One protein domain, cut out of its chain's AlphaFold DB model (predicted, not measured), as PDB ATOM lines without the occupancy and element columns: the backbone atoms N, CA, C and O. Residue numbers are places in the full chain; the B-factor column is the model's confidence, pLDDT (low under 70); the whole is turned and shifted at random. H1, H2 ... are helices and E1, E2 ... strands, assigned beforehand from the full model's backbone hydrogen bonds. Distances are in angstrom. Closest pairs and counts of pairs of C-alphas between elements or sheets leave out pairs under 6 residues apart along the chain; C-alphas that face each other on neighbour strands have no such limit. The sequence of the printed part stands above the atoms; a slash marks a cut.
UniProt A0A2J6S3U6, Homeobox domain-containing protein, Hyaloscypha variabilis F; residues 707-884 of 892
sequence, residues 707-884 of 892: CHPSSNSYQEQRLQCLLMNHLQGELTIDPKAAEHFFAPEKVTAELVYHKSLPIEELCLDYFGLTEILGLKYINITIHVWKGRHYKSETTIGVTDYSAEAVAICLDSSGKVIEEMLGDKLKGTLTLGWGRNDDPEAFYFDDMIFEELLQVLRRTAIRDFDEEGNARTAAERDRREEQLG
ATOM      1  N   CYS A 707      22.487 -52.265  -9.400       41.25
ATOM      2  CA  CYS A 707      21.299 -52.805  -8.754       41.25
ATOM      3  C   CYS A 707      21.067 -54.222  -9.292       41.25
ATOM      4  O   CYS A 707      20.541 -54.395 -10.392       41.25
ATOM      5  N   HIS A 708      21.504 -55.241  -8.552       40.09
ATOM      6  CA  HIS A 708      21.190 -56.624  -8.892       40.09
ATOM      7  C   HIS A 708      19.719 -56.915  -8.555       40.09
ATOM      8  O   HIS A 708      19.343 -56.740  -7.395       40.09
ATOM      9  N   PRO A 709      18.900 -57.380  -9.518       45.38
ATOM     10  CA  PRO A 709      17.550 -57.831  -9.222       45.38
ATOM     11  C   PRO A 709      17.622 -59.074  -8.327       45.38
ATOM     12  O   PRO A 709      18.257 -60.071  -8.688       45.38
ATOM     13  N   SER A 710      16.984 -59.020  -7.157       43.69
ATOM     14  CA  SER A 710      16.797 -60.196  -6.308       43.69
ATOM     15  C   SER A 710      15.972 -61.266  -7.029       43.69
ATOM     16  O   SER A 710      15.199 -61.007  -7.949       43.69
ATOM     17  N   SER A 711      16.222 -62.511  -6.645       46.34
ATOM     18  CA  SER A 711      15.801 -63.725  -7.333       46.34
ATOM     19  C   SER A 711      14.283 -63.933  -7.481       46.34
ATOM     20  O   SER A 711      13.561 -63.998  -6.493       46.34
ATOM     21  N   ASN A 712      13.895 -64.323  -8.700       52.09
ATOM     22  CA  ASN A 712      12.810 -65.259  -9.051       52.09
ATOM     23  C   ASN A 712      11.362 -64.764  -9.236       52.09
ATOM     24  O   ASN A 712      10.655 -65.446  -9.979       52.09
ATOM     25  N   SER A 713      10.896 -63.640  -8.677       70.25
ATOM     26  CA  SER A 713       9.526 -63.166  -8.983       70.25
ATOM     27  C   SER A 713       9.481 -62.202 -10.176       70.25
ATOM     28  O   SER A 713      10.148 -61.168 -10.206       70.25
ATOM     29  N   TYR A 714       8.612 -62.504 -11.145       82.69
ATOM     30  CA  TYR A 714       8.269 -61.594 -12.245       82.69
ATOM     31  C   TYR A 714       7.534 -60.333 -11.747       82.69
ATOM     32  O   TYR A 714       7.681 -59.259 -12.329       82.69
ATOM     33  N   GLN A 715       6.792 -60.427 -10.636       86.50
ATOM     34  CA  GLN A 715       6.149 -59.264 -10.019       86.50
ATOM     35  C   GLN A 715       7.159 -58.422  -9.220       86.50
ATOM     36  O   GLN A 715       7.068 -57.197  -9.246       86.50
ATOM     37  N   GLU A 716       8.176 -59.034  -8.597       87.31
ATOM     38  CA  GLU A 716       9.303 -58.279  -8.026       87.31
ATOM     39  C   GLU A 716      10.034 -57.472  -9.115       87.31
ATOM     40  O   GLU A 716      10.295 -56.287  -8.923       87.31
ATOM     41  N   GLN A 717      10.291 -58.066 -10.286       85.50
ATOM     42  CA  GLN A 717      10.891 -57.354 -11.424       85.50
ATOM     43  C   GLN A 717      10.025 -56.176 -11.898       85.50
ATOM     44  O   GLN A 717      10.537 -55.068 -12.056       85.50
ATOM     45  N   ARG A 718       8.703 -56.363 -12.042       89.50
ATOM     46  CA  ARG A 718       7.761 -55.269 -12.356       89.50
ATOM     47  C   ARG A 718       7.803 -54.146 -11.306       89.50
ATOM     48  O   ARG A 718       7.791 -52.971 -11.670       89.50
ATOM     49  N   LEU A 719       7.924 -54.479 -10.016       91.62
ATOM     50  CA  LEU A 719       8.099 -53.496  -8.936       91.62
ATOM     51  C   LEU A 719       9.463 -52.789  -8.974       91.62
ATOM     52  O   LEU A 719       9.536 -51.600  -8.668       91.62
ATOM     53  N   GLN A 720      10.538 -53.479  -9.358       89.25
ATOM     54  CA  GLN A 720      11.861 -52.874  -9.541       89.25
ATOM     55  C   GLN A 720      11.873 -51.908 -10.744       89.25
ATOM     56  O   GLN A 720      12.405 -50.805 -10.619       89.25
ATOM     57  N   CYS A 721      11.207 -52.241 -11.858       87.50
ATOM     58  CA  CYS A 721      10.989 -51.318 -12.983       87.50
ATOM     59  C   CYS A 721      10.155 -50.090 -12.572       87.50
ATOM     60  O   CYS A 721      10.544 -48.961 -12.877       87.50
ATOM     61  N   LEU A 722       9.069 -50.282 -11.808       92.19
ATOM     62  CA  LEU A 722       8.291 -49.179 -11.229       92.19
ATOM     63  C   LEU A 722       9.168 -48.266 -10.359       92.19
ATOM     64  O   LEU A 722       9.120 -47.050 -10.525       92.19
ATOM     65  N   LEU A 723       9.985 -48.830  -9.459       92.00
ATOM     66  CA  LEU A 723      10.936 -48.060  -8.646       92.00
ATOM     67  C   LEU A 723      11.931 -47.289  -9.518       92.00
ATOM     68  O   LEU A 723      12.169 -46.109  -9.266       92.00
ATOM     69  N   MET A 724      12.489 -47.924 -10.552       89.19
ATOM     70  CA  MET A 724      13.454 -47.282 -11.442       89.19
ATOM     71  C   MET A 724      12.861 -46.089 -12.189       89.19
ATOM     72  O   MET A 724      13.482 -45.028 -12.247       89.19
ATOM     73  N   ASN A 725      11.662 -46.243 -12.748       89.81
ATOM     74  CA  ASN A 725      10.969 -45.176 -13.460       89.81
ATOM     75  C   ASN A 725      10.529 -44.060 -12.491       89.81
ATOM     76  O   ASN A 725      10.763 -42.878 -12.740       89.81
ATOM     77  N   HIS A 726      10.005 -44.434 -11.319       91.50
ATOM     78  CA  HIS A 726       9.598 -43.494 -10.275       91.50
ATOM     79  C   HIS A 726      10.758 -42.620  -9.769       91.50
ATOM     80  O   HIS A 726      10.582 -41.412  -9.617       91.50
ATOM     81  N   LEU A 727      11.953 -43.192  -9.577       90.88
ATOM     82  CA  LEU A 727      13.152 -42.446  -9.175       90.88
ATOM     83  C   LEU A 727      13.665 -41.481 -10.257       90.88
ATOM     84  O   LEU A 727      14.319 -40.501  -9.914       90.88
ATOM     85  N   GLN A 728      13.367 -41.710 -11.543       89.69
ATOM     86  CA  GLN A 728      13.649 -40.747 -12.623       89.69
ATOM     87  C   GLN A 728      12.643 -39.571 -12.631       89.69
ATOM     88  O   GLN A 728      12.926 -38.495 -13.178       89.69
ATOM     89  N   GLY A 729      11.486 -39.748 -11.987       88.81
ATOM     90  CA  GLY A 729      10.460 -38.730 -11.781       88.81
ATOM     91  C   GLY A 729      10.860 -37.623 -10.799       88.81
ATOM     92  O   GLY A 729      11.960 -37.586 -10.253       88.81
ATOM     93  N   GLU A 730       9.955 -36.669 -10.592       86.06
ATOM     94  CA  GLU A 730      10.152 -35.582  -9.630       86.06
ATOM     95  C   GLU A 730       9.796 -36.055  -8.213       86.06
ATOM     96  O   GLU A 730       8.628 -36.243  -7.867       86.06
ATOM     97  N   LEU A 731      10.828 -36.294  -7.404       85.44
ATOM     98  CA  LEU A 731      10.691 -36.753  -6.025       85.44
ATOM     99  C   LEU A 731      10.473 -35.545  -5.102       85.44
ATOM    100  O   LEU A 731      11.393 -34.782  -4.824       85.44
ATOM    101  N   THR A 732       9.244 -35.375  -4.622       84.00
ATOM    102  CA  THR A 732       8.880 -34.380  -3.602       84.00
ATOM    103  C   THR A 732       9.337 -34.808  -2.206       84.00
ATOM    104  O   THR A 732       9.133 -35.959  -1.826       84.00
ATOM    105  N   ILE A 733       9.860 -33.886  -1.400       76.75
ATOM    106  CA  ILE A 733      10.171 -34.132   0.020       76.75
ATOM    107  C   ILE A 733       8.907 -34.584   0.782       76.75
ATOM    108  O   ILE A 733       7.867 -33.934   0.678       76.75
ATOM    109  N   ASP A 734       8.990 -35.669   1.566       78.75
ATOM    110  CA  ASP A 734       7.934 -36.030   2.527       78.75
ATOM    111  C   ASP A 734       7.961 -35.023   3.696       78.75
ATOM    112  O   ASP A 734       9.009 -34.878   4.329       78.75
ATOM    113  N   PRO A 735       6.842 -34.358   4.051       76.44
ATOM    114  CA  PRO A 735       6.751 -33.499   5.238       76.44
ATOM    115  C   PRO A 735       7.088 -34.178   6.582       76.44
ATOM    116  O   PRO A 735       7.133 -33.501   7.606       76.44
ATOM    117  N   LYS A 736       7.275 -35.505   6.607       72.81
ATOM    118  CA  LYS A 736       7.737 -36.287   7.767       72.81
ATOM    119  C   LYS A 736       9.250 -36.542   7.789       72.81
ATOM    120  O   LYS A 736       9.732 -37.100   8.774       72.81
ATOM    121  N   ALA A 737       9.982 -36.202   6.727       70.38
ATOM    122  CA  ALA A 737      11.436 -36.341   6.685       70.38
ATOM    123  C   ALA A 737      12.097 -35.433   7.738       70.38
ATOM    124  O   ALA A 737      11.623 -34.329   8.009       70.38
ATOM    125  N   ALA A 738      13.201 -35.880   8.338       69.69
ATOM    126  CA  ALA A 738      13.897 -35.087   9.344       69.69
ATOM    127  C   ALA A 738      14.696 -33.938   8.700       69.69
ATOM    128  O   ALA A 738      15.513 -34.159   7.805       69.69
ATOM    129  N   GLU A 739      14.553 -32.720   9.230       65.62
ATOM    130  CA  GLU A 739      15.290 -31.526   8.768       65.62
ATOM    131  C   GLU A 739      16.824 -31.666   8.861       65.62
ATOM    132  O   GLU A 739      17.565 -30.878   8.273       65.62
ATOM    133  N   HIS A 740      17.323 -32.642   9.628       64.19
ATOM    134  CA  HIS A 740      18.747 -32.871   9.904       64.19
ATOM    135  C   HIS A 740      19.184 -34.309   9.564       64.19
ATOM    136  O   HIS A 740      20.029 -34.884  10.248       64.19
ATOM    137  N   PHE A 741      18.616 -34.871   8.494       61.94
ATOM    138  CA  PHE A 741      18.769 -36.255   8.026       61.94
ATOM    139  C   PHE A 741      20.201 -36.864   8.072       61.94
ATOM    140  O   PHE A 741      20.367 -38.044   8.373       61.94
ATOM    141  N   PHE A 742      21.272 -36.097   7.821       63.81
ATOM    142  CA  PHE A 742      22.649 -36.628   7.864       63.81
ATOM    143  C   PHE A 742      23.357 -36.534   9.234       63.81
ATOM    144  O   PHE A 742      24.534 -36.915   9.326       63.81
ATOM    145  N   ALA A 743      22.684 -36.067  10.297       59.75
ATOM    146  CA  ALA A 743      23.277 -35.773  11.608       59.75
ATOM    147  C   ALA A 743      24.222 -36.897  12.110       59.75
ATOM    148  O   ALA A 743      23.794 -38.039  12.302       59.75
ATOM    149  N   PRO A 744      25.520 -36.612  12.351       55.75
ATOM    150  CA  PRO A 744      26.600 -37.608  12.247       55.75
ATOM    151  C   PRO A 744      26.681 -38.676  13.359       55.75
ATOM    152  O   PRO A 744      27.648 -39.448  13.385       55.75
ATOM    153  N   GLU A 745      25.707 -38.729  14.271       57.94
ATOM    154  CA  GLU A 745      25.777 -39.502  15.519       57.94
ATOM    155  C   GLU A 745      24.632 -40.499  15.767       57.94
ATOM    156  O   GLU A 745      24.796 -41.332  16.658       57.94
ATOM    157  N   LYS A 746      23.480 -40.428  15.074       51.47
ATOM    158  CA  LYS A 746      22.245 -41.032  15.631       51.47
ATOM    159  C   LYS A 746      21.463 -42.064  14.829       51.47
ATOM    160  O   LYS A 746      20.776 -42.842  15.491       51.47
ATOM    161  N   VAL A 747      21.519 -42.119  13.497       50.59
ATOM    162  CA  VAL A 747      20.596 -43.003  12.760       50.59
ATOM    163  C   VAL A 747      21.281 -43.903  11.732       50.59
ATOM    164  O   VAL A 747      22.136 -43.483  10.958       50.59
ATOM    165  N   THR A 748      20.894 -45.181  11.765       59.62
ATOM    166  CA  THR A 748      21.338 -46.236  10.845       59.62
ATOM    167  C   THR A 748      20.485 -46.321   9.584       59.62
ATOM    168  O   THR A 748      21.026 -46.697   8.552       59.62
ATOM    169  N   ALA A 749      19.193 -45.980   9.675       60.72
ATOM    170  CA  ALA A 749      18.240 -45.851   8.570       60.72
ATOM    171  C   ALA A 749      17.178 -44.788   8.895       60.72
ATOM    172  O   ALA A 749      16.438 -44.957   9.866       60.72
ATOM    173  N   GLU A 750      17.060 -43.735   8.087       71.06
ATOM    174  CA  GLU A 750      15.901 -42.827   8.138       71.06
ATOM    175  C   GLU A 750      14.978 -43.079   6.944       71.06
ATOM    176  O   GLU A 750      15.438 -43.400   5.848       71.06
ATOM    177  N   LEU A 751      13.666 -42.947   7.161       73.44
ATOM    178  CA  LEU A 751      12.684 -42.812   6.088       73.44
ATOM    179  C   LEU A 751      12.734 -41.364   5.599       73.44
ATOM    180  O   LEU A 751      12.505 -40.452   6.392       73.44
ATOM    181  N   VAL A 752      13.004 -41.165   4.312       74.50
ATOM    182  CA  VAL A 752      13.138 -39.821   3.732       74.50
ATOM    183  C   VAL A 752      12.025 -39.503   2.729       74.50
ATOM    184  O   VAL A 752      11.614 -38.357   2.591       74.50
ATOM    185  N   TYR A 753      11.476 -40.521   2.065       85.50
ATOM    186  CA  TYR A 753      10.393 -40.380   1.091       85.50
ATOM    187  C   TYR A 753       9.328 -41.450   1.324       85.50
ATOM    188  O   TYR A 753       9.673 -42.621   1.484       85.50
ATOM    189  N   HIS A 754       8.049 -41.076   1.269       90.38
ATOM    190  CA  HIS A 754       6.911 -41.997   1.201       90.38
ATOM    191  C   HIS A 754       5.901 -41.489   0.166       90.38
ATOM    192  O   HIS A 754       5.424 -40.359   0.263       90.38
ATOM    193  N   LYS A 755       5.538 -42.338  -0.800       92.44
ATOM    194  CA  LYS A 755       4.387 -42.122  -1.683       92.44
ATOM    195  C   LYS A 755       3.542 -43.388  -1.756       92.44
ATOM    196  O   LYS A 755       4.049 -44.470  -2.031       92.44
ATOM    197  N   SER A 756       2.236 -43.233  -1.570       94.00
ATOM    198  CA  SER A 756       1.249 -44.268  -1.885       94.00
ATOM    199  C   SER A 756       0.746 -44.062  -3.312       94.00
ATOM    200  O   SER A 756       0.245 -42.984  -3.630       94.00
ATOM    201  N   LEU A 757       0.848 -45.088  -4.154       95.38
ATOM    202  CA  LEU A 757       0.259 -45.141  -5.492       95.38
ATOM    203  C   LEU A 757      -1.007 -46.013  -5.432       95.38
ATOM    204  O   LEU A 757      -0.874 -47.225  -5.261       95.38
ATOM    205  N   PRO A 758      -2.231 -45.458  -5.500       96.69
ATOM    206  CA  PRO A 758      -3.442 -46.275  -5.595       96.69
ATOM    207  C   PRO A 758      -3.471 -47.062  -6.915       96.69
ATOM    208  O   PRO A 758      -2.893 -46.621  -7.903       96.69
ATOM    209  N   ILE A 759      -4.158 -48.210  -6.947       96.25
ATOM    210  CA  ILE A 759      -4.254 -49.074  -8.146       96.25
ATOM    211  C   ILE A 759      -4.807 -48.346  -9.387       96.25
ATOM    212  O   ILE A 759      -4.519 -48.734 -10.512       96.25
ATOM    213  N   GLU A 760      -5.555 -47.260  -9.190       95.75
ATOM    214  CA  GLU A 760      -6.049 -46.377 -10.249       95.75
ATOM    215  C   GLU A 760      -4.966 -45.512 -10.948       95.75
ATOM    216  O   GLU A 760      -5.280 -44.815 -11.914       95.75
ATOM    217  N   GLU A 761      -3.706 -45.523 -10.494       94.75
ATOM    218  CA  GLU A 761      -2.591 -44.806 -11.134       94.75
ATOM    219  C   GLU A 761      -2.161 -45.465 -12.458       94.75
ATOM    220  O   GLU A 761      -1.671 -46.594 -12.479       94.75
ATOM    221  N   LEU A 762      -2.242 -44.717 -13.565       92.44
ATOM    222  CA  LEU A 762      -1.944 -45.206 -14.926       92.44
ATOM    223  C   LEU A 762      -0.527 -45.784 -15.097       92.44
ATOM    224  O   LEU A 762      -0.305 -46.634 -15.957       92.44
ATOM    225  N   CYS A 763       0.438 -45.350 -14.281       90.19
ATOM    226  CA  CYS A 763       1.792 -45.903 -14.306       90.19
ATOM    227  C   CYS A 763       1.854 -47.368 -13.842       90.19
ATOM    228  O   CYS A 763       2.747 -48.093 -14.266       90.19
ATOM    229  N   LEU A 764       0.909 -47.830 -13.018       93.31
ATOM    230  CA  LEU A 764       0.876 -49.217 -12.544       93.31
ATOM    231  C   LEU A 764       0.405 -50.181 -13.636       93.31
ATOM    232  O   LEU A 764       0.883 -51.313 -13.695       93.31
ATOM    233  N   ASP A 765      -0.474 -49.716 -14.525       92.69
ATOM    234  CA  ASP A 765      -0.968 -50.481 -15.674       92.69
ATOM    235  C   ASP A 765       0.139 -50.705 -16.717       92.69
ATOM    236  O   ASP A 765       0.300 -51.807 -17.232       92.69
ATOM    237  N   TYR A 766       1.000 -49.702 -16.928       90.94
ATOM    238  CA  TYR A 766       2.180 -49.803 -17.799       90.94
ATOM    239  C   TYR A 766       3.164 -50.910 -17.367       90.94
ATOM    240  O   TYR A 766       3.756 -51.572 -18.215       90.94
ATOM    241  N   PHE A 767       3.299 -51.165 -16.058       90.50
ATOM    242  CA  PHE A 767       4.096 -52.281 -15.523       90.50
ATOM    243  C   PHE A 767       3.277 -53.568 -15.289       90.50
ATOM    244  O   PHE A 767       3.801 -54.527 -14.726       90.50
ATOM    245  N   GLY A 768       1.995 -53.611 -15.679       91.88
ATOM    246  CA  GLY A 768       1.089 -54.746 -15.448       91.88
ATOM    247  C   GLY A 768       0.778 -55.028 -13.971       91.88
ATOM    248  O   GLY A 768       0.283 -56.099 -13.625       91.88
ATOM    249  N   LEU A 769       1.077 -54.101 -13.060       93.88
ATOM    250  CA  LEU A 769       0.872 -54.289 -11.620       93.88
ATOM    251  C   LEU A 769      -0.619 -54.236 -11.239       93.88
ATOM    252  O   LEU A 769      -1.018 -54.796 -10.220       93.88
ATOM    253  N   THR A 770      -1.458 -53.650 -12.096       94.88
ATOM    254  CA  THR A 770      -2.931 -53.706 -12.039       94.88
ATOM    255  C   THR A 770      -3.498 -55.132 -12.096       94.88
ATOM    256  O   THR A 770      -4.606 -55.363 -11.617       94.88
ATOM    257  N   GLU A 771      -2.739 -56.104 -12.617       93.25
ATOM    258  CA  GLU A 771      -3.130 -57.520 -12.697       93.25
ATOM    259  C   GLU A 771      -3.025 -58.264 -11.345       93.25
ATOM    260  O   GLU A 771      -3.503 -59.394 -11.217       93.25
ATOM    261  N   ILE A 772      -2.391 -57.666 -10.326       93.06
ATOM    262  CA  ILE A 772      -2.161 -58.307  -9.024       93.06
ATOM    263  C   ILE A 772      -3.482 -58.409  -8.245       93.06
ATOM    264  O   ILE A 772      -4.024 -57.421  -7.745       93.06
ATOM    265  N   LEU A 773      -3.982 -59.638  -8.088       93.75
ATOM    266  CA  LEU A 773      -5.216 -59.921  -7.353       93.75
ATOM    267  C   LEU A 773      -5.160 -59.384  -5.914       93.75
ATOM    268  O   LEU A 773      -4.271 -59.723  -5.137       93.75
ATOM    269  N   GLY A 774      -6.154 -58.570  -5.554       93.88
ATOM    270  CA  GLY A 774      -6.279 -57.975  -4.221       93.88
ATOM    271  C   GLY A 774      -5.469 -56.695  -4.000       93.88
ATOM    272  O   GLY A 774      -5.660 -56.059  -2.963       93.88
ATOM    273  N   LEU A 775      -4.626 -56.275  -4.955       96.31
ATOM    274  CA  LEU A 775      -3.912 -55.001  -4.876       96.31
ATOM    275  C   LEU A 775      -4.897 -53.834  -4.775       96.31
ATOM    276  O   LEU A 775      -5.869 -53.750  -5.525       96.31
ATOM    277  N   LYS A 776      -4.625 -52.908  -3.852       97.12
ATOM    278  CA  LYS A 776      -5.331 -51.624  -3.793       97.12
ATOM    279  C   LYS A 776      -4.394 -50.421  -3.835       97.12
ATOM    280  O   LYS A 776      -4.797 -49.374  -4.346       97.12
ATOM    281  N   TYR A 777      -3.168 -50.552  -3.335       96.69
ATOM    282  CA  TYR A 777      -2.140 -49.520  -3.455       96.69
ATOM    283  C   TYR A 777      -0.729 -50.099  -3.316       96.69
ATOM    284  O   TYR A 777      -0.529 -51.142  -2.700       96.69
ATOM    285  N   ILE A 778       0.256 -49.408  -3.886       97.06
ATOM    286  CA  ILE A 778       1.680 -49.694  -3.717       97.06
ATOM    287  C   ILE A 778       2.289 -48.552  -2.912       97.06
ATOM    288  O   ILE A 778       2.264 -47.401  -3.347       97.06
ATOM    289  N   ASN A 779       2.849 -48.859  -1.744       96.00
ATOM    290  CA  ASN A 779       3.646 -47.889  -0.998       96.00
ATOM    291  C   ASN A 779       5.092 -47.951  -1.484       96.00
ATOM    292  O   ASN A 779       5.750 -48.979  -1.324       96.00
ATOM    293  N   ILE A 780       5.581 -46.841  -2.029       95.25
ATOM    294  CA  ILE A 780       6.998 -46.607  -2.280       95.25
ATOM    295  C   ILE A 780       7.575 -45.846  -1.086       95.25
ATOM    296  O   ILE A 780       7.109 -44.752  -0.761       95.25
ATOM    297  N   THR A 781       8.603 -46.400  -0.450       92.81
ATOM    298  CA  THR A 781       9.432 -45.705   0.538       92.81
ATOM    299  C   THR A 781      10.878 -45.626   0.079       92.81
ATOM    300  O   THR A 781      11.395 -46.568  -0.513       92.81
ATOM    301  N   ILE A 782      11.559 -44.518   0.368       89.69
ATOM    302  CA  ILE A 782      13.022 -44.453   0.282       89.69
ATOM    303  C   ILE A 782      13.549 -44.366   1.706       89.69
ATOM    304  O   ILE A 782      13.249 -43.421   2.441       89.69
ATOM    305  N   HIS A 783      14.332 -45.370   2.079       86.94
ATOM    306  CA  HIS A 783      15.146 -45.374   3.282       86.94
ATOM    307  C   HIS A 783      16.580 -45.030   2.908       86.94
ATOM    308  O   HIS A 783      17.036 -45.375   1.818       86.94
ATOM    309  N   VAL A 784      17.319 -44.373   3.796       81.56
ATOM    310  CA  VAL A 784      18.736 -44.088   3.552       81.56
ATOM    311  C   VAL A 784      19.562 -44.444   4.774       81.56
ATOM    312  O   VAL A 784      19.250 -44.057   5.899       81.56
ATOM    313  N   TRP A 785      20.616 -45.214   4.517       81.56
ATOM    314  CA  TRP A 785      21.473 -45.854   5.495       81.56
ATOM    315  C   TRP A 785      22.859 -45.198   5.523       81.56
ATOM    316  O   TRP A 785      23.446 -44.918   4.474       81.56
ATOM    317  N   LYS A 786      23.409 -44.991   6.727       75.19
ATOM    318  CA  LYS A 786      24.732 -44.378   6.961       75.19
ATOM    319  C   LYS A 786      25.691 -45.401   7.579       75.19
ATOM    320  O   LYS A 786      25.848 -45.497   8.796       75.19
ATOM    321  N   GLY A 787      26.306 -46.218   6.727       70.50
ATOM    322  CA  GLY A 787      27.146 -47.348   7.113       70.50
ATOM    323  C   GLY A 787      28.616 -46.976   7.322       70.50
ATOM    324  O   GLY A 787      29.381 -46.840   6.372       70.50
ATOM    325  N   ARG A 788      29.086 -46.936   8.573       63.50
ATOM    326  CA  ARG A 788      30.536 -46.997   8.841       63.50
ATOM    327  C   ARG A 788      31.025 -48.429   8.610       63.50
ATOM    328  O   ARG A 788      30.925 -49.281   9.492       63.50
ATOM    329  N   HIS A 789      31.522 -48.724   7.413       59.84
ATOM    330  CA  HIS A 789      32.034 -50.049   7.075       59.84
ATOM    331  C   HIS A 789      33.450 -50.262   7.630       59.84
ATOM    332  O   HIS A 789      34.460 -50.072   6.960       59.84
ATOM    333  N   TYR A 790      33.519 -50.789   8.855       53.69
ATOM    334  CA  TYR A 790      34.736 -51.308   9.500       53.69
ATOM    335  C   TYR A 790      35.308 -52.584   8.820       53.69
ATOM    336  O   TYR A 790      35.866 -53.452   9.488       53.69
ATOM    337  N   LYS A 791      35.133 -52.753   7.501       47.09
ATOM    338  CA  LYS A 791      35.321 -54.026   6.776       47.09
ATOM    339  C   LYS A 791      36.751 -54.332   6.307       47.09
ATOM    340  O   LYS A 791      36.961 -55.379   5.701       47.09
ATOM    341  N   SER A 792      37.748 -53.497   6.610       46.94
ATOM    342  CA  SER A 792      39.156 -53.917   6.549       46.94
ATOM    343  C   SER A 792      40.015 -53.213   7.600       46.94
ATOM    344  O   SER A 792      39.797 -52.040   7.909       46.94
ATOM    345  N   GLU A 793      41.045 -53.902   8.104       52.59
ATOM    346  CA  GLU A 793      42.057 -53.313   9.000       52.59
ATOM    347  C   GLU A 793      42.879 -52.195   8.325       52.59
ATOM    348  O   GLU A 793      43.553 -51.413   8.995       52.59
ATOM    349  N   THR A 794      42.815 -52.105   6.993       51.81
ATOM    350  CA  THR A 794      43.541 -51.140   6.161       51.81
ATOM    351  C   THR A 794      42.756 -49.869   5.820       51.81
ATOM    352  O   THR A 794      43.382 -48.836   5.599       51.81
ATOM    353  N   THR A 795      41.418 -49.897   5.822       54.34
ATOM    354  CA  THR A 795      40.539 -48.768   5.435       54.34
ATOM    355  C   THR A 795      39.689 -48.281   6.613       54.34
ATOM    356  O   THR A 795      38.467 -48.157   6.533       54.34
ATOM    357  N   ILE A 796      40.345 -48.015   7.747       56.16
ATOM    358  CA  ILE A 796      39.699 -47.493   8.961       56.16
ATOM    359  C   ILE A 796      39.310 -46.020   8.748       56.16
ATOM    360  O   ILE A 796      40.102 -45.117   9.028       56.16
ATOM    361  N   GLY A 797      38.079 -45.777   8.289       59.62
ATOM    362  CA  GLY A 797      37.506 -44.426   8.214       59.62
ATOM    363  C   GLY A 797      36.510 -44.163   7.084       59.62
ATOM    364  O   GLY A 797      35.876 -43.108   7.105       59.62
ATOM    365  N   VAL A 798      36.339 -45.086   6.131       64.75
ATOM    366  CA  VAL A 798      35.350 -44.924   5.056       64.75
ATOM    367  C   VAL A 798      33.938 -44.936   5.652       64.75
ATOM    368  O   VAL A 798      33.535 -45.881   6.335       64.75
ATOM    369  N   THR A 799      33.198 -43.852   5.417       68.31
ATOM    370  CA  THR A 799      31.745 -43.824   5.612       68.31
ATOM    371  C   THR A 799      31.120 -44.133   4.264       68.31
ATOM    372  O   THR A 799      31.276 -43.352   3.324       68.31
ATOM    373  N   ASP A 800      30.450 -45.275   4.187       75.31
ATOM    374  CA  ASP A 800      29.639 -45.664   3.048       75.31
ATOM    375  C   ASP A 800      28.187 -45.258   3.314       75.31
ATOM    376  O   ASP A 800      27.688 -45.304   4.443       75.31
ATOM    377  N   TYR A 801      27.503 -44.845   2.261       78.12
ATOM    378  CA  TYR A 801      26.111 -44.430   2.291       78.12
ATOM    379  C   TYR A 801      25.328 -45.288   1.303       78.12
ATOM    380  O   TYR A 801      25.851 -45.663   0.253       78.12
ATOM    381  N   SER A 802      24.071 -45.597   1.611       84.25
ATOM    382  CA  SER A 802      23.205 -46.279   0.647       84.25
ATOM    383  C   SER A 802      21.740 -45.927   0.831       84.25
ATOM    384  O   SER A 802      21.202 -46.084   1.924       84.25
ATOM    385  N   ALA A 803      21.074 -45.521  -0.245       85.38
ATOM    386  CA  ALA A 803      19.620 -45.453  -0.293       85.38
ATOM    387  C   ALA A 803      19.047 -46.824  -0.676       85.38
ATOM    388  O   ALA A 803      19.512 -47.432  -1.636       85.38
ATOM    389  N   GLU A 804      18.028 -47.284   0.044       89.56
ATOM    390  CA  GLU A 804      17.171 -48.415  -0.317       89.56
ATOM    391  C   GLU A 804      15.788 -47.849  -0.665       89.56
ATOM    392  O   GLU A 804      15.032 -47.437   0.218       89.56
ATOM    393  N   ALA A 805      15.457 -47.804  -1.954       90.69
ATOM    394  CA  ALA A 805      14.090 -47.578  -2.402       90.69
ATOM    395  C   ALA A 805      13.331 -48.913  -2.378       90.69
ATOM    396  O   ALA A 805      13.841 -49.946  -2.815       90.69
ATOM    397  N   VAL A 806      12.117 -48.896  -1.842       93.62
ATOM    398  CA  VAL A 806      11.314 -50.076  -1.527       93.62
ATOM    399  C   VAL A 806       9.895 -49.848  -2.021       93.62
ATOM    400  O   VAL A 806       9.265 -48.880  -1.618       93.62
ATOM    401  N   ALA A 807       9.371 -50.744  -2.851       95.69
ATOM    402  CA  ALA A 807       7.961 -50.761  -3.236       95.69
ATOM    403  C   ALA A 807       7.284 -51.960  -2.573       95.69
ATOM    404  O   ALA A 807       7.819 -53.062  -2.639       95.69
ATOM    405  N   ILE A 808       6.128 -51.767  -1.938       95.94
ATOM    406  CA  ILE A 808       5.377 -52.831  -1.256       95.94
ATOM    407  C   ILE A 808       3.932 -52.821  -1.748       95.94
ATOM    408  O   ILE A 808       3.245 -51.806  -1.614       95.94
ATOM    409  N   CYS A 809       3.465 -53.955  -2.272       96.25
ATOM    410  CA  CYS A 809       2.068 -54.155  -2.651       96.25
ATOM    411  C   CYS A 809       1.182 -54.329  -1.412       96.25
ATOM    412  O   CYS A 809       1.462 -55.172  -0.556       96.25
ATOM    413  N   LEU A 810       0.106 -53.543  -1.327       97.12
ATOM    414  CA  LEU A 810      -0.810 -53.507  -0.189       97.12
ATOM    415  C   LEU A 810      -2.263 -53.753  -0.619       97.12
ATOM    416  O   LEU A 810      -2.740 -53.233  -1.635       97.12
ATOM    417  N   ASP A 811      -2.964 -54.554   0.182       96.75
ATOM    418  CA  ASP A 811      -4.375 -54.886  -0.016       96.75
ATOM    419  C   ASP A 811      -5.321 -53.772   0.476       96.75
ATOM    420  O   ASP A 811      -4.912 -52.748   1.032       96.75
ATOM    421  N   SER A 812      -6.630 -53.970   0.302       95.88
ATOM    422  CA  SER A 812      -7.657 -53.028   0.775       95.88
ATOM    423  C   SER A 812      -7.747 -52.885   2.304       95.88
ATOM    424  O   SER A 812      -8.405 -51.960   2.780       95.88
ATOM    425  N   SER A 813      -7.074 -53.748   3.076       96.00
ATOM    426  CA  SER A 813      -6.919 -53.645   4.535       96.00
ATOM    427  C   SER A 813      -5.582 -53.019   4.968       96.00
ATOM    428  O   SER A 813      -5.376 -52.781   6.158       96.00
ATOM    429  N   GLY A 814      -4.686 -52.722   4.019       94.38
ATOM    430  CA  GLY A 814      -3.334 -52.221   4.275       94.38
ATOM    431  C   GLY A 814      -2.336 -53.285   4.730       94.38
ATOM    432  O   GLY A 814      -1.304 -52.944   5.311       94.38
ATOM    433  N   LYS A 815      -2.618 -54.566   4.480       95.62
ATOM    434  CA  LYS A 815      -1.658 -55.658   4.670       95.62
ATOM    435  C   LYS A 815      -0.791 -55.828   3.433       95.62
ATOM    436  O   LYS A 815      -1.238 -55.584   2.316       95.62
ATOM    437  N   VAL A 816       0.439 -56.289   3.650       96.00
ATOM    438  CA  VAL A 816       1.342 -56.699   2.570       96.00
ATOM    439  C   VAL A 816       0.746 -57.895   1.848       96.00
ATOM    440  O   VAL A 816       0.354 -58.865   2.493       96.00
ATOM    441  N   ILE A 817       0.679 -57.808   0.522       93.81
ATOM    442  CA  ILE A 817       0.278 -58.930  -0.322       93.81
ATOM    443  C   ILE A 817       1.424 -59.939  -0.344       93.81
ATOM    444  O   ILE A 817       2.579 -59.587  -0.584       93.81
ATOM    445  N   GLU A 818       1.093 -61.190  -0.062       92.88
ATOM    446  CA  GLU A 818       2.016 -62.319  -0.091       92.88
ATOM    447  C   GLU A 818       1.737 -63.137  -1.363       92.88
ATOM    448  O   GLU A 818       0.583 -63.333  -1.754       92.88
ATOM    449  N   GLU A 819       2.794 -63.559  -2.054       86.44
ATOM    450  CA  GLU A 819       2.709 -64.419  -3.234       86.44
ATOM    451  C   GLU A 819       2.233 -65.833  -2.850       86.44
ATOM    452  O   GLU A 819       2.137 -66.186  -1.676       86.44
ATOM    453  N   MET A 820       1.988 -66.705  -3.836       82.31
ATOM    454  CA  MET A 820       1.522 -68.081  -3.579       82.31
ATOM    455  C   MET A 820       2.494 -68.948  -2.749       82.31
ATOM    456  O   MET A 820       2.105 -70.026  -2.302       82.31
ATOM    457  N   LEU A 821       3.735 -68.496  -2.533       83.62
ATOM    458  CA  LEU A 821       4.728 -69.137  -1.660       83.62
ATOM    459  C   LEU A 821       4.746 -68.574  -0.222       83.62
ATOM    460  O   LEU A 821       5.431 -69.126   0.635       83.62
ATOM    461  N   GLY A 822       3.992 -67.504   0.059       85.25
ATOM    462  CA  GLY A 822       4.038 -66.748   1.318       85.25
ATOM    463  C   GLY A 822       5.095 -65.633   1.345       85.25
ATOM    464  O   GLY A 822       5.163 -64.873   2.311       85.25
ATOM    465  N   ASP A 823       5.907 -65.509   0.293       86.12
ATOM    466  CA  ASP A 823       6.880 -64.428   0.148       86.12
ATOM    467  C   ASP A 823       6.180 -63.081  -0.067       86.12
ATOM    468  O   ASP A 823       5.206 -62.968  -0.808       86.12
ATOM    469  N   LYS A 824       6.665 -62.031   0.597       90.06
ATOM    470  CA  LYS A 824       6.044 -60.702   0.542       90.06
ATOM    471  C   LYS A 824       6.349 -60.022  -0.779       90.06
ATOM    472  O   LYS A 824       7.518 -59.826  -1.102       90.06
ATOM    473  N   LEU A 825       5.307 -59.568  -1.472       91.44
ATOM    474  CA  LEU A 825       5.430 -58.869  -2.743       91.44
ATOM    475  C   LEU A 825       5.986 -57.447  -2.528       91.44
ATOM    476  O   LEU A 825       5.255 -56.460  -2.382       91.44
ATOM    477  N   LYS A 826       7.319 -57.387  -2.461       93.69
ATOM    478  CA  LYS A 826       8.158 -56.206  -2.255       93.69
ATOM    479  C   LYS A 826       9.228 -56.159  -3.350       93.69
ATOM    480  O   LYS A 826       9.937 -57.134  -3.544       93.69
ATOM    481  N   GLY A 827       9.396 -55.004  -3.992       91.12
ATOM    482  CA  GLY A 827      10.568 -54.686  -4.810       91.12
ATOM    483  C   GLY A 827      11.590 -53.870  -4.018       91.12
ATOM    484  O   GLY A 827      11.210 -53.044  -3.182       91.12
ATOM    485  N   THR A 828      12.880 -54.068  -4.293       90.88
ATOM    486  CA  THR A 828      13.985 -53.270  -3.727       90.88
ATOM    487  C   THR A 828      14.923 -52.744  -4.792       90.88
ATOM    488  O   THR A 828      15.319 -53.479  -5.691       90.88
ATOM    489  N   LEU A 829      15.388 -51.514  -4.600       87.31
ATOM    490  CA  LEU A 829      16.502 -50.937  -5.331       87.31
ATOM    491  C   LEU A 829      17.483 -50.298  -4.344       87.31
ATOM    492  O   LEU A 829      17.110 -49.378  -3.618       87.31
ATOM    493  N   THR A 830      18.734 -50.762  -4.314       86.19
ATOM    494  CA  THR A 830      19.764 -50.207  -3.420       86.19
ATOM    495  C   THR A 830      20.830 -49.461  -4.216       86.19
ATOM    496  O   THR A 830      21.561 -50.064  -4.995       86.19
ATOM    497  N   LEU A 831      20.944 -48.154  -3.983       81.75
ATOM    498  CA  LEU A 831      21.968 -47.285  -4.559       81.75
ATOM    499  C   LEU A 831      23.008 -46.968  -3.482       81.75
ATOM    500  O   LEU A 831      22.710 -46.247  -2.534       81.75
ATOM    501  N   GLY A 832      24.218 -47.517  -3.617       81.56
ATOM    502  CA  GLY A 832      25.334 -47.289  -2.694       81.56
ATOM    503  C   GLY A 832      26.369 -46.301  -3.237       81.56
ATOM    504  O   GLY A 832      26.768 -46.392  -4.398       81.56
ATOM    505  N   TRP A 833      26.850 -45.391  -2.389       76.69
ATOM    506  CA  TRP A 833      27.977 -44.503  -2.679       76.69
ATOM    507  C   TRP A 833      28.949 -44.442  -1.493       76.69
ATOM    508  O   TRP A 833      28.583 -44.120  -0.361       76.69
ATOM    509  N   GLY A 834      30.214 -44.767  -1.758       70.81
ATOM    510  CA  GLY A 834      31.283 -44.729  -0.764       70.81
ATOM    511  C   GLY A 834      32.057 -43.418  -0.792       70.81
ATOM    512  O   GLY A 834      32.274 -42.831  -1.858       70.81
ATOM    513  N   ARG A 835      32.523 -42.955   0.373       66.12
ATOM    514  CA  ARG A 835      33.488 -41.850   0.428       66.12
ATOM    515  C   ARG A 835      34.880 -42.365   0.060       66.12
ATOM    516  O   ARG A 835      35.575 -42.916   0.911       66.12
ATOM    517  N   ASN A 836      35.307 -42.119  -1.178       62.38
ATOM    518  CA  ASN A 836      36.718 -42.237  -1.564       62.38
ATOM    519  C   ASN A 836      37.605 -41.454  -0.577       62.38
ATOM    520  O   ASN A 836      37.220 -40.365  -0.155       62.38
ATOM    521  N   ASP A 837      38.798 -41.973  -0.256       59.50
ATOM    522  CA  ASP A 837      39.720 -41.465   0.788       59.50
ATOM    523  C   ASP A 837      40.202 -40.003   0.623       59.50
ATOM    524  O   ASP A 837      40.987 -39.499   1.434       59.50
ATOM    525  N   ASP A 838      39.758 -39.301  -0.418       59.53
ATOM    526  CA  ASP A 838      40.054 -37.894  -0.641       59.53
ATOM    527  C   ASP A 838      39.409 -37.017   0.464       59.53
ATOM    528  O   ASP A 838      38.182 -36.975   0.611       59.53
ATOM    529  N   PRO A 839      40.208 -36.288   1.269       55.00
ATOM    530  CA  PRO A 839      39.699 -35.448   2.349       55.00
ATOM    531  C   PRO A 839      39.018 -34.157   1.866       55.00
ATOM    532  O   PRO A 839      38.507 -33.427   2.725       55.00
ATOM    533  N   GLU A 840      39.054 -33.871   0.561       53.81
ATOM    534  CA  GLU A 840      38.372 -32.772  -0.132       53.81
ATOM    535  C   GLU A 840      37.121 -33.269  -0.889       53.81
ATOM    536  O   GLU A 840      36.275 -32.454  -1.256       53.81
ATOM    537  N   ALA A 841      36.925 -34.589  -1.040       53.97
ATOM    538  CA  ALA A 841      35.693 -35.137  -1.608       53.97
ATOM    539  C   ALA A 841      34.463 -34.811  -0.747       53.97
ATOM    540  O   ALA A 841      34.504 -34.875   0.487       53.97
ATOM    541  N   PHE A 842      33.381 -34.502  -1.464       60.03
ATOM    542  CA  PHE A 842      32.062 -34.043  -1.031       60.03
ATOM    543  C   PHE A 842      31.614 -34.519   0.364       60.03
ATOM    544  O   PHE A 842      31.621 -35.715   0.678       60.03
ATOM    545  N   TYR A 843      31.186 -33.576   1.208       68.75
ATOM    546  CA  TYR A 843      30.614 -33.887   2.515       68.75
ATOM    547  C   TYR A 843      29.143 -34.267   2.367       68.75
ATOM    548  O   TYR A 843      28.243 -33.470   2.602       68.75
ATOM    549  N   PHE A 844      28.911 -35.543   2.061       71.69
ATOM    550  CA  PHE A 844      27.600 -36.173   2.220       71.69
ATOM    551  C   PHE A 844      27.022 -35.964   3.633       71.69
ATOM    552  O   PHE A 844      25.816 -35.956   3.789       71.69
ATOM    553  N   ASP A 845      27.869 -35.745   4.647       71.62
ATOM    554  CA  ASP A 845      27.470 -35.355   6.005       71.62
ATOM    555  C   ASP A 845      26.689 -34.022   6.099       71.62
ATOM    556  O   ASP A 845      25.938 -33.854   7.058       71.62
ATOM    557  N   ASP A 846      26.855 -33.105   5.136       74.25
ATOM    558  CA  ASP A 846      26.321 -31.731   5.172       74.25
ATOM    559  C   ASP A 846      25.221 -31.458   4.115       74.25
ATOM    560  O   ASP A 846      24.547 -30.424   4.187       74.25
ATOM    561  N   MET A 847      25.044 -32.374   3.152       76.75
ATOM    562  CA  MET A 847      24.092 -32.294   2.029       76.75
ATOM    563  C   MET A 847      22.637 -32.209   2.523       76.75
ATOM    564  O   MET A 847      22.260 -32.914   3.457       76.75
ATOM    565  N   ILE A 848      21.787 -31.384   1.905       79.19
ATOM    566  CA  ILE A 848      20.361 -31.342   2.279       79.19
ATOM    567  C   ILE A 848      19.567 -32.469   1.605       79.19
ATOM    568  O   ILE A 848      19.988 -33.058   0.611       79.19
ATOM    569  N   PHE A 849      18.391 -32.797   2.146       77.56
ATOM    570  CA  PHE A 849      17.608 -33.922   1.629       77.56
ATOM    571  C   PHE A 849      17.155 -33.724   0.165       77.56
ATOM    572  O   PHE A 849      17.158 -34.681  -0.608       77.56
ATOM    573  N   GLU A 850      16.862 -32.492  -0.260       82.44
ATOM    574  CA  GLU A 850      16.529 -32.207  -1.663       82.44
ATOM    575  C   GLU A 850      17.671 -32.588  -2.619       82.44
ATOM    576  O   GLU A 850      17.458 -33.287  -3.608       82.44
ATOM    577  N   GLU A 851      18.905 -32.210  -2.278       84.75
ATOM    578  CA  GLU A 851      20.112 -32.552  -3.031       84.75
ATOM    579  C   GLU A 851      20.331 -34.069  -3.090       84.75
ATOM    580  O   GLU A 851      20.732 -34.595  -4.127       84.75
ATOM    581  N   LEU A 852      19.997 -34.802  -2.021       82.69
ATOM    582  CA  LEU A 852      20.028 -36.262  -2.048       82.69
ATOM    583  C   LEU A 852      18.994 -36.842  -3.025       82.69
ATOM    584  O   LEU A 852      19.336 -37.734  -3.801       82.69
ATOM    585  N   LEU A 853      17.755 -36.339  -3.040       84.12
ATOM    586  CA  LEU A 853      16.757 -36.761  -4.033       84.12
ATOM    587  C   LEU A 853      17.223 -36.454  -5.461       84.12
ATOM    588  O   LEU A 853      17.075 -37.298  -6.343       84.12
ATOM    589  N   GLN A 854      17.853 -35.296  -5.683       86.19
ATOM    590  CA  GLN A 854      18.460 -34.946  -6.968       86.19
ATOM    591  C   GLN A 854      19.616 -35.894  -7.345       86.19
ATOM    592  O   GLN A 854      19.690 -36.324  -8.495       86.19
ATOM    593  N   VAL A 855      20.479 -36.295  -6.401       85.50
ATOM    594  CA  VAL A 855      21.558 -37.283  -6.615       85.50
ATOM    595  C   VAL A 855      21.002 -38.668  -6.964       85.50
ATOM    596  O   VAL A 855      21.503 -39.305  -7.896       85.50
ATOM    597  N   LEU A 856      19.957 -39.133  -6.271       84.56
ATOM    598  CA  LEU A 856      19.296 -40.413  -6.558       84.56
ATOM    599  C   LEU A 856      18.619 -40.386  -7.936       84.56
ATOM    600  O   LEU A 856      18.848 -41.281  -8.751       84.56
ATOM    601  N   ARG A 857      17.880 -39.310  -8.238       88.00
ATOM    602  CA  ARG A 857      17.244 -39.079  -9.540       88.00
ATOM    603  C   ARG A 857      18.261 -39.031 -10.677       88.00
ATOM    604  O   ARG A 857      18.108 -39.739 -11.667       88.00
ATOM    605  N   ARG A 858      19.335 -38.249 -10.531       89.25
ATOM    606  CA  ARG A 858      20.433 -38.173 -11.508       89.25
ATOM    607  C   ARG A 858      21.093 -39.535 -11.708       89.25
ATOM    608  O   ARG A 858      21.378 -39.906 -12.840       89.25
ATOM    609  N   THR A 859      21.297 -40.297 -10.634       87.12
ATOM    610  CA  THR A 859      21.865 -41.652 -10.706       87.12
ATOM    611  C   THR A 859      20.963 -42.595 -11.500       87.12
ATOM    612  O   THR A 859      21.462 -43.295 -12.377       87.12
ATOM    613  N   ALA A 860      19.643 -42.547 -11.299       87.75
ATOM    614  CA  ALA A 860      18.692 -43.296 -12.117       87.75
ATOM    615  C   ALA A 860      18.714 -42.850 -13.600       87.75
ATOM    616  O   ALA A 860      18.909 -43.682 -14.486       87.75
ATOM    617  N   ILE A 861      18.617 -41.541 -13.881       90.12
ATOM    618  CA  ILE A 861      18.613 -40.985 -15.256       90.12
ATOM    619  C   ILE A 861      19.981 -41.131 -15.957       90.12
ATOM    620  O   ILE A 861      20.047 -41.095 -17.186       90.12
ATOM    621  N   ARG A 862      21.078 -41.360 -15.223       90.50
ATOM    622  CA  ARG A 862      22.328 -41.872 -15.798       90.50
ATOM    623  C   ARG A 862      22.201 -43.367 -16.073       90.50
ATOM    624  O   ARG A 862      22.264 -43.779 -17.231       90.50
ATOM    625  N   ASP A 863      22.069 -44.179 -15.027       86.00
ATOM    626  CA  ASP A 863      22.410 -45.600 -15.086       86.00
ATOM    627  C   ASP A 863      21.332 -46.504 -15.716       86.00
ATOM    628  O   ASP A 863      21.700 -47.574 -16.194       86.00
ATOM    629  N   PHE A 864      20.058 -46.091 -15.797       86.00
ATOM    630  CA  PHE A 864      18.942 -46.956 -16.231       86.00
ATOM    631  C   PHE A 864      17.974 -46.281 -17.213       86.00
ATOM    632  O   PHE A 864      17.605 -45.124 -17.004       86.00
ATOM    633  N   ASP A 865      17.574 -46.984 -18.278       85.69
ATOM    634  CA  ASP A 865      16.629 -46.493 -19.296       85.69
ATOM    635  C   ASP A 865      15.184 -46.312 -18.784       85.69
ATOM    636  O   ASP A 865      14.924 -46.342 -17.580       85.69
ATOM    637  N   GLU A 866      14.262 -45.962 -19.680       79.12
ATOM    638  CA  GLU A 866      12.884 -45.596 -19.311       79.12
ATOM    639  C   GLU A 866      12.057 -46.857 -18.973       79.12
ATOM    640  O   GLU A 866      11.132 -46.809 -18.155       79.12
ATOM    641  N   GLU A 867      12.491 -47.988 -19.530       75.25
ATOM    642  CA  GLU A 867      12.049 -49.367 -19.348       75.25
ATOM    643  C   GLU A 867      12.663 -50.043 -18.096       75.25
ATOM    644  O   GLU A 867      12.078 -50.973 -17.534       75.25
ATOM    645  N   GLY A 868      13.818 -49.559 -17.623       72.75
ATOM    646  CA  GLY A 868      14.512 -50.004 -16.409       72.75
ATOM    647  C   GLY A 868      15.766 -50.863 -16.632       72.75
ATOM    648  O   GLY A 868      16.345 -51.344 -15.656       72.75
ATOM    649  N   ASN A 869      16.230 -51.053 -17.870       80.88
ATOM    650  CA  ASN A 869      17.484 -51.751 -18.168       80.88
ATOM    651  C   ASN A 869      18.701 -50.867 -17.848       80.88
ATOM    652  O   ASN A 869      18.668 -49.646 -17.996       80.88
ATOM    653  N   ALA A 870      19.821 -51.482 -17.466       82.88
ATOM    654  CA  ALA A 870      21.065 -50.757 -17.215       82.88
ATOM    655  C   ALA A 870      21.709 -50.253 -18.525       82.88
ATOM    656  O   ALA A 870      22.079 -51.049 -19.391       82.88
ATOM    657  N   ARG A 871      21.912 -48.934 -18.647       87.88
ATOM    658  CA  ARG A 871      22.509 -48.293 -19.832       87.88
ATOM    659  C   ARG A 871      23.982 -48.665 -20.028       87.88
ATOM    660  O   ARG A 871      24.759 -48.809 -19.073       87.88
ATOM    661  N   THR A 872      24.416 -48.737 -21.288       92.38
ATOM    662  CA  THR A 872      25.829 -48.967 -21.625       92.38
ATOM    663  C   THR A 872      26.714 -47.811 -21.147       92.38
ATOM    664  O   THR A 872      26.240 -46.710 -20.876       92.38
ATOM    665  N   ALA A 873      28.031 -48.026 -21.035       90.75
ATOM    666  CA  ALA A 873      28.950 -46.979 -20.573       90.75
ATOM    667  C   ALA A 873      28.857 -45.689 -21.420       90.75
ATOM    668  O   ALA A 873      28.690 -44.612 -20.863       90.75
ATOM    669  N   ALA A 874      28.844 -45.808 -22.753       93.94
ATOM    670  CA  ALA A 874      28.770 -44.653 -23.650       93.94
ATOM    671  C   ALA A 874      27.435 -43.885 -23.553       93.94
ATOM    672  O   ALA A 874      27.400 -42.669 -23.733       93.94
ATOM    673  N   GLU A 875      26.329 -44.572 -23.259       94.06
ATOM    674  CA  GLU A 875      25.033 -43.927 -23.022       94.06
ATOM    675  C   GLU A 875      24.981 -43.241 -21.661       94.06
ATOM    676  O   GLU A 875      24.393 -42.168 -21.549       94.06
ATOM    677  N   ARG A 876      25.625 -43.822 -20.644       92.62
ATOM    678  CA  ARG A 876      25.770 -43.210 -19.321       92.62
ATOM    679  C   ARG A 876      26.615 -41.949 -19.373       92.62
ATOM    680  O   ARG A 876      26.168 -40.931 -18.861       92.62
ATOM    681  N   ASP A 877      27.755 -41.983 -20.060       90.38
ATOM    682  CA  ASP A 877      28.597 -40.802 -20.288       90.38
ATOM    683  C   ASP A 877      27.796 -39.693 -21.004       90.38
ATOM    684  O   ASP A 877      27.807 -38.534 -20.591       90.38
ATOM    685  N   ARG A 878      27.011 -40.062 -22.029       94.88
ATOM    686  CA  ARG A 878      26.143 -39.138 -22.779       94.88
ATOM    687  C   ARG A 878      24.956 -38.605 -21.965       94.88
ATOM    688  O   ARG A 878      24.544 -37.467 -22.176       94.88
ATOM    689  N   ARG A 879      24.372 -39.400 -21.059       92.44
ATOM    690  CA  ARG A 879      23.323 -38.935 -20.134       92.44
ATOM    691  C   ARG A 879      23.909 -38.023 -19.056       92.44
ATOM    692  O   ARG A 879      23.316 -36.991 -18.782       92.44
ATOM    693  N   GLU A 880      25.079 -38.341 -18.510       91.06
ATOM    694  CA  GLU A 880      25.789 -37.497 -17.540       91.06
ATOM    695  C   GLU A 880      26.162 -36.127 -18.154       91.06
ATOM    696  O   GLU A 880      25.973 -35.103 -17.503       91.06
ATOM    697  N   GLU A 881      26.570 -36.087 -19.433       92.06
ATOM    698  CA  GLU A 881      26.754 -34.845 -20.210       92.06
ATOM    699  C   GLU A 881      25.436 -34.060 -20.385       92.06
ATOM    700  O   GLU A 881      25.400 -32.847 -20.171       92.06
ATOM    701  N   GLN A 882      24.328 -34.736 -20.724       92.62
ATOM    702  CA  GLN A 882      22.999 -34.110 -20.851       92.62
ATOM    703  C   GLN A 882      22.443 -33.573 -19.524       92.62
ATOM    704  O   GLN A 882      21.686 -32.605 -19.529       92.62
ATOM    705  N   LEU A 883      22.804 -34.196 -18.400       89.75
ATOM    706  CA  LEU A 883      22.379 -33.811 -17.053       89.75
ATOM    707  C   LEU A 883      23.173 -32.610 -16.496       89.75
ATOM    708  O   LEU A 883      22.889 -32.171 -15.382       89.75
ATOM    709  N   GLY A 884      24.152 -32.071 -17.239       91.56
ATOM    710  CA  GLY A 884      24.972 -30.922 -16.830       91.56
ATOM    711  C   GLY A 884      25.823 -31.201 -15.587       91.56
ATOM    712  O   GLY A 884      25.930 -32.341 -15.147       91.56
TER     713      GLY A 884
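What this domain is: This is residues 707 to 884 of the 892 residues of the protein "Homeobox domain-containing protein" of Hyaloscypha variabilis F (UniProt A0A2J6S3U6). A long, twisted sheet of four strands has two helices, H1 and H3, packed on one face, H1 slanting over E2 to E4 and H3 crossing the strands, the two set steeply to each other and meeting where residues 724 to 728 of H1 touch residues 856 to 861 of H3. H4 packs on the end of H3, away from the sheet, and the short H2 sits near H1. The printed part has 178 residues, with four named helices and four named strands in the order H1 E1 H2 E2 E3 E4 H3 H4; the sheet order E1 E2 E3 E4 is antiparallel throughout. The class is mixed, helices and strands, and the whole is compact, with a radius of gyration of the C-alphas of 17.5 A and spans of 52 by 39 by 33 A.

How they stand to each other: Look first at H1, residues 714 to 728, on the sheet of E1, residues 749 to 758, E2, residues 775 to 788, E3, residues 799 to 811, and E4, residues 826 to 834. Its height over the sheet is 7.6 A, and it runs slantwise to the strands, at 53 degrees to E3 on the local plane. It lies over E3, E4 and, only just, E2, on which 3 of its C-alphas fall; its closest C-alphas to E4 are Leu 719 and Gly 827, 5.0 A. E1 bends by 56 degrees at residue 752; N 755 and O 780 of E1 and E2 are 2.9 A apart, within hydrogen-bond range. H2, residues 762 to 766, only just grazes the sheet with residues 763 to 764, and is close to H1 but not clearly touching, the closest C-alphas being Leu 722 and Leu 764, 7.5 A. E2, E3 and E4 form a meander, each strand the antiparallel neighbour of the one before; in its two hairpins N 783 and O 804 are 2.9 A apart, and N 805 and O 829 2.8 A, both within hydrogen-bond range. H3, residues 849 to 863, lies on the same face as H1, in two layers, helices over one face of a sheet; its height over the sheet is 10.0 A, and it runs across the strands at 81 degrees to E3 on the local plane. H1 and H3 touch, with residues 724 to 728 and 856 to 861 alone, at a steep tilt of 62 degrees, opposite ways; the closest C-alphas are Gln 728 and Arg 857, 5.0 A. H4, residues 873 to 882, is not on the sheet; it forms a helical hairpin with H3, touching its residues 861 to 863 alone, the closest C-alphas being Arg 862 and Arg 876, 5.1 A. In H1, H2, H3 and H4 every O i to N i+4 pair is within hydrogen-bond range.

Where its parts are: Find C-alpha 714 at (8.269, -61.594, -12.245), where H1 begins; it runs 21.5 A. E1 spans 25.9 A, E2 37.9 A, E3 38.2 A and E4 25.9 A. H3 spans 20.9 A, and H4 ends at C-alpha 882, at (22.999, -34.110, -20.851).

The domain as a whole: The two C-alphas farthest apart are those of Glu 760 and Thr 794, 52.5 A, and the printed part has no cut. The links H1 to E1, E3 to E4 and E4 to H3 are long. Mean pLDDT of the printed part is 80.7; look for values under 70 at residues 707 to 712, 738 to 749, 788 to 799 and 835 to 843.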